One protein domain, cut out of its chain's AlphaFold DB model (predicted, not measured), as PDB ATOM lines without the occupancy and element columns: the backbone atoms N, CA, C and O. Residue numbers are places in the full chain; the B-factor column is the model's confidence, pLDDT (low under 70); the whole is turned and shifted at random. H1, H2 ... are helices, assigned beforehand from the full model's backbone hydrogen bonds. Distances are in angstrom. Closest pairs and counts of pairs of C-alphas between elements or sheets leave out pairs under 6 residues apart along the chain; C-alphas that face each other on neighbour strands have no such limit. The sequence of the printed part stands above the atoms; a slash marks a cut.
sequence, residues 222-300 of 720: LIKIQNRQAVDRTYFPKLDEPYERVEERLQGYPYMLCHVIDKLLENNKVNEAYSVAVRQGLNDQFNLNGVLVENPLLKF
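AT A GLANCE: This is residues 222 to 300 of the 720 residues of the protein "3'-5' exonuclease domain-containing protein" of Paramecium tetraurelia (UniProt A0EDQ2). The core is a helical hairpin, H3 and H4 side by side, with the longest helix, H1, crossing H3 on the side away from H4. H2 runs close to both H3 and H4, and a stretch with no named element, residues 287 to 295, passes H4 on the side away from H3 and ends in the small helix H6, which packs on H2; short H5 sits at the corner after H4. You will find 79 printed residues with six named helices, H1 to H6 in order along the chain, and no named strand; the class is all helix. The whole is compact, with a radius of gyration of the C-alphas of 11.7 A and spans of 33 by 26 by 24 A.

HOW THE PARTS SIT: Start with H1, residues 222 to 235, and H3, residues 254 to 266. They touch through residues 227 to 231 and 256 to 260 alone, the closest C-alphas being those of Arg 228 and Met 256, 6.6 A apart, at a steep tilt of 49 degrees, the same way. Between them in the chain is H2, residues 243 to 249, close but not clearly touching H3, with C-alphas 247 and 257 closest at 7.0 A. H3 forms a hairpin with H4, residues 270 to 279: they touch, closest at C-alphas 261 and 273, 4.8 A, at a shallow tilt of 16 degrees, opposite ways. H2 is also close but not clearly touching H4, with C-alphas 247 and 276 closest at 7.0 A. H5, residues 283 to 286, and H4 only just touch, only at the corner, with 3 pairs of C-alphas within 8 A, the closest those of Ala 277 and Asn 283, 4.8 A apart. H3 and H5 are near each other. H6, residues 296 to 299, touches H2, closest at C-alphas 248 and 298, 6.7 A. H1 and H4 are apart. In H1, H2, H3 and H4 every O i to N i+4 pair is within hydrogen-bond range; H5 and H6 are too short for such a pair.

IN THESE COORDINATES: Find C-alpha 222 at (232.511, 247.738, 340.094); from there H1 runs 19.8 A to C-alpha 235. H2 spans 9.9 A. Look for C-alpha 254 at (241.454, 233.658, 341.328), where H3 begins its 18.4 A. H4 measures 14.1 A, H5 5.6 A, and H6 5.1 A, ending at C-alpha 299, (241.828, 215.397, 335.363).

THE WHOLE: The C-alphas farthest apart are those of Leu 222 and Phe 300, 35.9 A. The printed part has no cut and no long link. Mean pLDDT of the printed part is 87.4; look at residues 237 to 241, in the short link from H1 to H2, for the values under 70.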
ATOM      1  N   LEU A 222     233.674 248.010 340.939       89.06
ATOM      2  CA  LEU A 222     232.511 247.738 340.094       89.06
ATOM      3  C   LEU A 222     232.661 246.395 339.382       89.06
ATOM      4  O   LEU A 222     231.746 245.579 339.415       89.06
ATOM      5  N   ILE A 223     233.830 246.165 338.778       88.00
ATOM      6  CA  ILE A 223     234.152 244.916 338.075       88.00
ATOM      7  C   ILE A 223     234.050 243.739 339.049       88.00
ATOM      8  O   ILE A 223     233.383 242.750 338.765       88.00
ATOM      9  N   LYS A 224     234.642 243.868 340.241       87.56
ATOM     10  CA  LYS A 224     234.560 242.857 341.301       87.56
ATOM     11  C   LYS A 224     233.120 242.526 341.698       87.56
ATOM     12  O   LYS A 224     232.793 241.349 341.835       87.56
ATOM     13  N   ILE A 225     232.273 243.539 341.882       87.06
ATOM     14  CA  ILE A 225     230.854 243.363 342.223       87.06
ATOM     15  C   ILE A 225     230.108 242.674 341.076       87.06
ATOM     16  O   ILE A 225     229.394 241.703 341.317       87.06
ATOM     17  N   GLN A 226     230.294 243.133 339.836       86.88
ATOM     18  CA  GLN A 226     229.649 242.542 338.661       86.88
ATOM     19  C   GLN A 226     230.059 241.079 338.466       86.88
ATOM     20  O   GLN A 226     229.183 240.237 338.286       86.88
ATOM     21  N   ASN A 227     231.347 240.761 338.616       87.75
ATOM     22  CA  ASN A 227     231.860 239.396 338.510       87.75
ATOM     23  C   ASN A 227     231.246 238.467 339.565       87.75
ATOM     24  O   ASN A 227     230.812 237.368 339.227       87.75
ATOM     25  N   ARG A 228     231.145 238.910 340.828       87.88
ATOM     26  CA  ARG A 228     230.461 238.142 341.887       87.88
ATOM     27  C   ARG A 228     228.986 237.928 341.563       87.88
ATOM     28  O   ARG A 228     228.510 236.801 341.585       87.88
ATOM     29  N   GLN A 229     228.282 238.989 341.168       86.31
ATOM     30  CA  GLN A 229     226.876 238.901 340.767       86.31
ATOM     31  C   GLN A 229     226.664 238.018 339.529       86.31
ATOM     32  O   GLN A 229     225.587 237.447 339.365       86.31
ATOM     33  N   ALA A 230     227.626 237.949 338.606       83.69
ATOM     34  CA  ALA A 230     227.582 237.033 337.472       83.69
ATOM     35  C   ALA A 230     227.728 235.587 337.952       83.69
ATOM     36  O   ALA A 230     226.888 234.762 337.618       83.69
ATOM     37  N   VAL A 231     228.707 235.308 338.816       84.12
ATOM     38  CA  VAL A 231     228.889 233.987 339.432       84.12
ATOM     39  C   VAL A 231     227.624 233.540 340.175       84.12
ATOM     40  O   VAL A 231     227.101 232.462 339.895       84.12
ATOM     41  N   ASP A 232     227.067 234.396 341.034       85.12
ATOM     42  CA  ASP A 232     225.843 234.111 341.796       85.12
ATOM     43  C   ASP A 232     224.645 233.808 340.892       85.12
ATOM     44  O   ASP A 232     223.902 232.859 341.132       85.12
ATOM     45  N   ARG A 233     224.450 234.602 339.831       81.31
ATOM     46  CA  ARG A 233     223.322 234.434 338.901       81.31
ATOM     47  C   ARG A 233     223.484 233.254 337.957       81.31
ATOM     48  O   ARG A 233     222.477 232.734 337.495       81.31
ATOM     49  N   THR A 234     224.711 232.888 337.611       74.69
ATOM     50  CA  THR A 234     224.966 231.839 336.624       74.69
ATOM     51  C   THR A 234     225.042 230.466 337.278       74.69
ATOM     52  O   THR A 234     224.528 229.513 336.702       74.69
ATOM     53  N   TYR A 235     225.630 230.358 338.472       75.44
ATOM     54  CA  TYR A 235     226.001 229.058 339.043       75.44
ATOM     55  C   TYR A 235     225.291 228.706 340.355       75.44
ATOM     56  O   TYR A 235     225.202 227.533 340.699       75.44
ATOM     57  N   PHE A 236     224.755 229.692 341.078       74.12
ATOM     58  CA  PHE A 236     224.121 229.494 342.385       74.12
ATOM     59  C   PHE A 236     222.586 229.678 342.484       74.12
ATOM     60  O   PHE A 236     222.070 229.471 343.582       74.12
ATOM     61  N   PRO A 237     221.784 229.984 341.431       58.62
ATOM     62  CA  PRO A 237     220.323 230.069 341.589       58.62
ATOM     63  C   PRO A 237     219.642 228.726 341.895       58.62
ATOM     64  O   PRO A 237     218.495 228.720 342.340       58.62
ATOM     65  N   LYS A 238     220.312 227.602 341.606       53.16
ATOM     66  CA  LYS A 238     219.880 226.221 341.872       53.16
ATOM     67  C   LYS A 238     221.138 225.366 342.026       53.16
ATOM     68  O   LYS A 238     221.842 225.157 341.046       53.16
ATOM     69  N   LEU A 239     221.448 224.905 343.232       51.59
ATOM     70  CA  LEU A 239     222.682 224.174 343.573       51.59
ATOM     71  C   LEU A 239     222.755 222.727 343.026       51.59
ATOM     72  O   LEU A 239     223.374 221.867 343.651       51.59
ATOM     73  N   ASP A 240     222.166 222.487 341.852       52.69
ATOM     74  CA  ASP A 240     222.214 221.221 341.109       52.69
ATOM     75  C   ASP A 240     223.285 221.226 339.999       52.69
ATOM     76  O   ASP A 240     223.637 220.165 339.487       52.69
ATOM     77  N   GLU A 241     223.819 222.394 339.605       61.78
ATOM     78  CA  GLU A 241     224.947 222.436 338.665       61.78
ATOM     79  C   GLU A 241     226.235 221.956 339.365       61.78
ATOM     80  O   GLU A 241     226.573 222.463 340.444       61.78
ATOM     81  N   PRO A 242     226.974 220.998 338.776       75.25
ATOM     82  CA  PRO A 242     228.208 220.488 339.361       75.25
ATOM     83  C   PRO A 242     229.260 221.604 339.477       75.25
ATOM     84  O   PRO A 242     229.571 222.285 338.491       75.25
ATOM     85  N   TYR A 243     229.828 221.793 340.675       83.50
ATOM     86  CA  TYR A 243     230.849 222.817 340.958       83.50
ATOM     87  C   TYR A 243     232.084 222.670 340.052       83.50
ATOM     88  O   TYR A 243     232.790 223.640 339.784       83.50
ATOM     89  N   GLU A 244     232.306 221.464 339.535       87.94
ATOM     90  CA  GLU A 244     233.380 221.079 338.636       87.94
ATOM     91  C   GLU A 244     233.398 221.919 337.357       87.94
ATOM     92  O   GLU A 244     234.466 222.349 336.915       87.94
ATOM     93  N   ARG A 245     232.214 222.199 336.790       87.31
ATOM     94  CA  ARG A 245     232.058 223.046 335.593       87.31
ATOM     95  C   ARG A 245     232.371 224.502 335.904       87.31
ATOM     96  O   ARG A 245     232.967 225.200 335.092       87.31
ATOM     97  N   VAL A 246     231.964 224.957 337.088       87.94
ATOM     98  CA  VAL A 246     232.217 226.323 337.559       87.94
ATOM     99  C   VAL A 246     233.716 226.537 337.749       87.94
ATOM    100  O   VAL A 246     234.255 227.544 337.294       87.94
ATOM    101  N   GLU A 247     234.392 225.572 338.375       90.56
ATOM    102  CA  GLU A 247     235.840 225.588 338.566       90.56
ATOM    103  C   GLU A 247     236.577 225.593 337.220       90.56
ATOM    104  O   GLU A 247     237.426 226.456 337.017       90.56
ATOM    105  N   GLU A 248     236.230 224.691 336.290       90.06
ATOM    106  CA  GLU A 248     236.823 224.642 334.941       90.06
ATOM    107  C   GLU A 248     236.687 225.977 334.213       90.06
ATOM    108  O   GLU A 248     237.646 226.494 333.632       90.06
ATOM    109  N   ARG A 249     235.511 226.589 334.331       88.19
ATOM    110  CA  ARG A 249     235.200 227.816 333.620       88.19
ATOM    111  C   ARG A 249     235.885 229.055 334.167       88.19
ATOM    112  O   ARG A 249     236.206 229.969 333.409       88.19
ATOM    113  N   LEU A 250     236.090 229.099 335.477       89.19
ATOM    114  CA  LEU A 250     236.712 230.227 336.169       89.19
ATOM    115  C   LEU A 250     238.225 230.069 336.334       89.19
ATOM    116  O   LEU A 250     238.851 230.887 337.013       89.19
ATOM    117  N   GLN A 251     238.835 229.068 335.696       85.88
ATOM    118  CA  GLN A 251     240.289 228.962 335.648       85.88
ATOM    119  C   GLN A 251     240.916 230.247 335.103       85.88
ATOM    120  O   GLN A 251     240.489 230.790 334.086       85.88
ATOM    121  N   GLY A 252     241.931 230.745 335.811       85.56
ATOM    122  CA  GLY A 252     242.558 232.036 335.513       85.56
ATOM    123  C   GLY A 252     241.883 233.247 336.169       85.56
ATOM    124  O   GLY A 252     242.400 234.355 336.043       85.56
ATOM    125  N   TYR A 253     240.804 233.058 336.942       88.69
ATOM    126  CA  TYR A 253     240.129 234.125 337.696       88.69
ATOM    127  C   TYR A 253     240.144 233.874 339.220       88.69
ATOM    128  O   TYR A 253     239.085 233.640 339.814       88.69
ATOM    129  N   PRO A 254     241.309 233.983 339.903       89.69
ATOM    130  CA  PRO A 254     241.454 233.658 341.328       89.69
ATOM    131  C   PRO A 254     240.426 234.344 342.233       89.69
ATOM    132  O   PRO A 254     239.799 233.699 343.059       89.69
ATOM    133  N   TYR A 255     240.172 235.640 342.024       89.50
ATOM    134  CA  TYR A 255     239.201 236.396 342.823       89.50
ATOM    135  C   TYR A 255     237.771 235.842 342.731       89.50
ATOM    136  O   TYR A 255     237.014 235.888 343.699       89.50
ATOM    137  N   MET A 256     237.384 235.340 341.559       91.12
ATOM    138  CA  MET A 256     236.060 234.755 341.356       91.12
ATOM    139  C   MET A 256     235.986 233.348 341.942       91.12
ATOM    140  O   MET A 256     234.970 232.998 342.531       91.12
ATOM    141  N   LEU A 257     237.070 232.577 341.841       92.75
ATOM    142  CA  LEU A 257     237.196 231.277 342.499       92.75
ATOM    143  C   LEU A 257     237.138 231.407 344.028       92.75
ATOM    144  O   LEU A 257     236.468 230.601 344.661       92.75
ATOM    145  N   CYS A 258     237.721 232.457 344.617       93.31
ATOM    146  CA  CYS A 258     237.547 232.763 346.041       93.31
ATOM    147  C   CYS A 258     236.064 232.926 346.410       93.31
ATOM    148  O   CYS A 258     235.602 232.343 347.383       93.31
ATOM    149  N   HIS A 259     235.293 233.648 345.590       92.75
ATOM    150  CA  HIS A 259     233.847 233.793 345.803       92.75
ATOM    151  C   HIS A 259     233.094 232.462 345.645       92.75
ATOM    152  O   HIS A 259     232.149 232.199 346.378       92.75
ATOM    153  N   VAL A 260     233.516 231.589 344.723       91.88
ATOM    154  CA  VAL A 260     232.964 230.225 344.614       91.88
ATOM    155  C   VAL A 260     233.253 229.408 345.873       91.88
ATOM    156  O   VAL A 260     232.351 228.729 346.357       91.88
ATOM    157  N   ILE A 261     234.467 229.491 346.424       93.19
ATOM    158  CA  ILE A 261     234.845 228.832 347.684       93.19
ATOM    159  C   ILE A 261     233.951 229.331 348.826       93.19
ATOM    160  O   ILE A 261     233.356 228.504 349.513       93.19
ATOM    161  N   ASP A 262     233.772 230.651 348.969       93.00
ATOM    162  CA  ASP A 262     232.848 231.239 349.951       93.00
ATOM    163  C   ASP A 262     231.438 230.643 349.812       93.00
ATOM    164  O   ASP A 262     230.850 230.179 350.789       93.00
ATOM    165  N   LYS A 263     230.912 230.562 348.582       90.69
ATOM    166  CA  LYS A 263     229.592 229.970 348.317       90.69
ATOM    167  C   LYS A 263     229.512 228.480 348.621       90.69
ATOM    168  O   LYS A 263     228.480 228.023 349.106       90.69
ATOM    169  N   LEU A 264     230.560 227.707 348.357       90.94
ATOM    170  CA  LEU A 264     230.599 226.291 348.720       90.94
ATOM    171  C   LEU A 264     230.578 226.120 350.248       90.94
ATOM    172  O   LEU A 264     229.810 225.299 350.753       90.94
ATOM    173  N   LEU A 265     231.332 226.942 350.984       92.25
ATOM    174  CA  LEU A 265     231.342 226.944 352.450       92.25
ATOM    175  C   LEU A 265     229.985 227.356 353.039       92.25
ATOM    176  O   LEU A 265     229.480 226.661 353.918       92.25
ATOM    177  N   GLU A 266     229.353 228.414 352.512       91.31
ATOM    178  CA  GLU A 266     227.989 228.836 352.887       91.31
ATOM    179  C   GLU A 266     226.960 227.696 352.738       91.31
ATOM    180  O   GLU A 266     225.963 227.658 353.456       91.31
ATOM    181  N   ASN A 267     227.210 226.751 351.824       88.19
ATOM    182  CA  ASN A 267     226.346 225.606 351.538       88.19
ATOM    183  C   ASN A 267     226.868 224.279 352.118       88.19
ATOM    184  O   ASN A 267     226.430 223.211 351.693       88.19
ATOM    185  N   ASN A 268     227.781 224.328 353.095       90.19
ATOM    186  CA  ASN A 268     228.363 223.166 353.782       90.19
ATOM    187  C   ASN A 268     229.122 222.171 352.872       90.19
ATOM    188  O   ASN A 268     229.316 221.015 353.245       90.19
ATOM    189  N   LYS A 269     229.602 222.607 351.701       91.00
ATOM    190  CA  LYS A 269     230.420 221.817 350.761       91.00
ATOM    191  C   LYS A 269     231.920 222.016 351.020       91.00
ATOM    192  O   LYS A 269     232.651 222.575 350.201       91.00
ATOM    193  N   VAL A 270     232.372 221.633 352.219       93.75
ATOM    194  CA  VAL A 270     233.738 221.920 352.712       93.75
ATOM    195  C   VAL A 270     234.815 221.204 351.896       93.75
ATOM    196  O   VAL A 270     235.855 221.794 351.608       93.75
ATOM    197  N   ASN A 271     234.579 219.954 351.497       94.88
ATOM    198  CA  ASN A 271     235.565 219.174 350.747       94.88
ATOM    199  C   ASN A 271     235.755 219.734 349.331       94.88
ATOM    200  O   ASN A 271     236.880 219.850 348.857       94.88
ATOM    201  N   GLU A 272     234.677 220.151 348.674       93.44
ATOM    202  CA  GLU A 272     234.701 220.807 347.369       93.44
ATOM    203  C   GLU A 272     235.394 222.170 347.459       93.44
ATOM    204  O   GLU A 272     236.286 222.454 346.662       93.44
ATOM    205  N   ALA A 273     235.057 222.979 348.472       94.06
ATOM    206  CA  ALA A 273     235.712 224.259 348.747       94.06
ATOM    207  C   ALA A 273     237.228 224.091 348.946       94.06
ATOM    208  O   ALA A 273     238.023 224.774 348.296       94.06
ATOM    209  N   TYR A 274     237.628 223.132 349.787       95.81
ATOM    210  CA  TYR A 274     239.026 222.765 350.004       95.81
ATOM    211  C   TYR A 274     239.702 222.294 348.708       95.81
ATOM    212  O   TYR A 274     240.813 222.711 348.397       95.81
ATOM    213  N   SER A 275     239.014 221.483 347.904       95.19
ATOM    214  CA  SER A 275     239.552 220.943 346.649       95.19
ATOM    215  C   SER A 275     239.810 222.021 345.606       95.19
ATOM    216  O   SER A 275     240.873 222.017 344.983       95.19
ATOM    217  N   VAL A 276     238.877 222.967 345.446       94.50
ATOM    218  CA  VAL A 276     239.069 224.149 344.594       94.50
ATOM    219  C   VAL A 276     240.224 224.992 345.138       94.50
ATOM    220  O   VAL A 276     241.110 225.378 344.378       94.50
ATOM    221  N   ALA A 277     240.276 225.235 346.452       95.25
ATOM    222  CA  ALA A 277     241.338 226.033 347.058       95.25
ATOM    223  C   ALA A 277     242.732 225.429 346.821       95.25
ATOM    224  O   ALA A 277     243.657 226.144 346.440       95.25
ATOM    225  N   VAL A 278     242.884 224.114 346.986       94.75
ATOM    226  CA  VAL A 278     244.157 223.418 346.756       94.75
ATOM    227  C   VAL A 278     244.522 223.406 345.271       94.75
ATOM    228  O   VAL A 278     245.629 223.815 344.924       94.75
ATOM    229  N   ARG A 279     243.608 222.994 344.378       93.56
ATOM    230  CA  ARG A 279     243.888 222.919 342.929       93.56
ATOM    231  C   ARG A 279     244.261 224.264 342.320       93.56
ATOM    232  O   ARG A 279     245.084 224.307 341.410       93.56
ATOM    233  N   GLN A 280     243.654 225.342 342.807       93.31
ATOM    234  CA  GLN A 280     243.834 226.687 342.264       93.31
ATOM    235  C   GLN A 280     244.912 227.496 343.011       93.31
ATOM    236  O   GLN A 280     245.108 228.670 342.702       93.31
ATOM    237  N   GLY A 281     245.612 226.902 343.990       93.19
ATOM    238  CA  GLY A 281     246.667 227.580 344.755       93.19
ATOM    239  C   GLY A 281     246.156 228.705 345.667       93.19
ATOM    240  O   GLY A 281     246.844 229.699 345.876       93.19
ATOM    241  N   LEU A 282     244.935 228.572 346.186       93.94
ATOM    242  CA  LEU A 282     244.237 229.555 347.022       93.94
ATOM    243  C   LEU A 282     244.174 229.161 348.510       93.94
ATOM    244  O   LEU A 282     243.551 229.871 349.298       93.94
ATOM    245  N   ASN A 283     244.794 228.045 348.912       86.62
ATOM    246  CA  ASN A 283     244.647 227.482 350.260       86.62
ATOM    247  C   ASN A 283     245.053 228.454 351.386       86.62
ATOM    248  O   ASN A 283     244.365 228.537 352.405       86.62
ATOM    249  N   ASP A 284     246.101 229.254 351.169       87.44
ATOM    250  CA  ASP A 284     246.600 230.236 352.145       87.44
ATOM    251  C   ASP A 284     245.564 231.315 352.505       87.44
ATOM    252  O   ASP A 284     245.641 231.915 353.575       87.44
ATOM    253  N   GLN A 285     244.580 231.571 351.633       89.88
ATOM    254  CA  GLN A 285     243.553 232.594 351.863       89.88
ATOM    255  C   GLN A 285     242.418 232.116 352.774       89.88
ATOM    256  O   GLN A 285     241.750 232.946 353.387       89.88
ATOM    257  N   PHE A 286     242.191 230.803 352.859       89.44
ATOM    258  CA  PHE A 286     241.025 230.235 353.540       89.44
ATOM    259  C   PHE A 286     241.377 229.322 354.719       89.44
ATOM    260  O   PHE A 286     240.511 229.085 355.559       89.44
ATOM    261  N   ASN A 287     242.620 228.826 354.807       86.38
ATOM    262  CA  ASN A 287     243.086 227.919 355.865       86.38
ATOM    263  C   ASN A 287     242.105 226.753 356.124       86.38
ATOM    264  O   ASN A 287     241.676 226.501 357.252       86.38
ATOM    265  N   LEU A 288     241.687 226.093 355.041       89.56
ATOM    266  CA  LEU A 288     240.698 225.017 355.070       89.56
ATOM    267  C   LEU A 288     241.371 223.667 355.324       89.56
ATOM    268  O   LEU A 288     242.488 223.426 354.878       89.56
ATOM    269  N   ASN A 289     240.639 222.761 355.973       89.50
ATOM    270  CA  ASN A 289     240.982 221.344 356.069       89.50
ATOM    271  C   ASN A 289     239.843 220.524 355.462       89.50
ATOM    272  O   ASN A 289     238.675 220.765 355.770       89.50
ATOM    273  N   GLY A 290     240.175 219.543 354.630       90.69
ATOM    274  CA  GLY A 290     239.185 218.688 353.988       90.69
ATOM    275  C   GLY A 290     239.813 217.518 353.246       90.69
ATOM    276  O   GLY A 290     241.028 217.317 353.257       90.69
ATOM    277  N   VAL A 291     238.959 216.736 352.594       94.69
ATOM    278  CA  VAL A 291     239.364 215.655 351.693       94.69
ATOM    279  C   VAL A 291     239.339 216.178 350.263       94.69
ATOM    280  O   VAL A 291     238.388 216.850 349.864       94.69
ATOM    281  N   LEU A 292     240.378 215.866 349.485       94.00
ATOM    282  CA  LEU A 292     240.407 216.201 348.063       94.00
ATOM    283  C   LEU A 292     239.342 215.392 347.311       94.00
ATOM    284  O   LEU A 292     239.422 214.170 347.216       94.00
ATOM    285  N   VAL A 293     238.368 216.103 346.757       92.94
ATOM    286  CA  VAL A 293     237.375 215.624 345.800       92.94
ATOM    287  C   VAL A 293     237.910 215.909 344.412       92.94
ATOM    288  O   VAL A 293     238.328 217.025 344.114       92.94
ATOM    289  N   GLU A 294     237.907 214.908 343.552       92.25
ATOM    290  CA  GLU A 294     238.357 215.033 342.173       92.25
ATOM    291  C   GLU A 294     237.431 215.933 341.343       92.25
ATOM    292  O   GLU A 294     236.218 215.908 341.517       92.25
ATOM    293  N   ASN A 295     238.005 216.707 340.419       93.44
ATOM    294  CA  ASN A 295     237.250 217.364 339.355       93.44
ATOM    295  C   ASN A 295     237.548 216.622 338.043       93.44
ATOM    296  O   ASN A 295     238.644 216.796 337.495       93.44
ATOM    297  N   PRO A 296     236.614 215.797 337.533       93.44
ATOM    298  CA  PRO A 296     236.887 214.957 336.374       93.44
ATOM    299  C   PRO A 296     237.209 215.751 335.104       93.44
ATOM    300  O   PRO A 296     238.056 215.319 334.330       93.44
ATOM    301  N   LEU A 297     236.626 216.947 334.937       91.88
ATOM    302  CA  LEU A 297     236.864 217.829 333.783       91.88
ATOM    303  C   LEU A 297     238.289 218.395 333.741       91.88
ATOM    304  O   LEU A 297     238.752 218.825 332.686       91.88
ATOM    305  N   LEU A 298     238.967 218.437 334.891       91.31
ATOM    306  CA  LEU A 298     240.346 218.917 335.002       91.31
ATOM    307  C   LEU A 298     241.374 217.791 334.996       91.31
ATOM    308  O   LEU A 298     242.550 218.049 334.750       91.31
ATOM    309  N   LYS A 299     240.946 216.562 335.296       93.00
ATOM    310  CA  LYS A 299     241.828 215.397 335.363       93.00
ATOM    311  C   LYS A 299     241.868 214.617 334.058       93.00
ATOM    312  O   LYS A 299     242.937 214.151 333.670       93.00
ATOM    313  N   PHE A 300     240.718 214.435 333.421       95.06
ATOM    314  CA  PHE A 300     240.581 213.609 332.232       95.06
ATOM    315  C   PHE A 300     240.303 214.482 331.016       95.06
ATOM    316  O   PHE A 300     239.510 215.419 331.065       95.06
TER     317      PHE A 300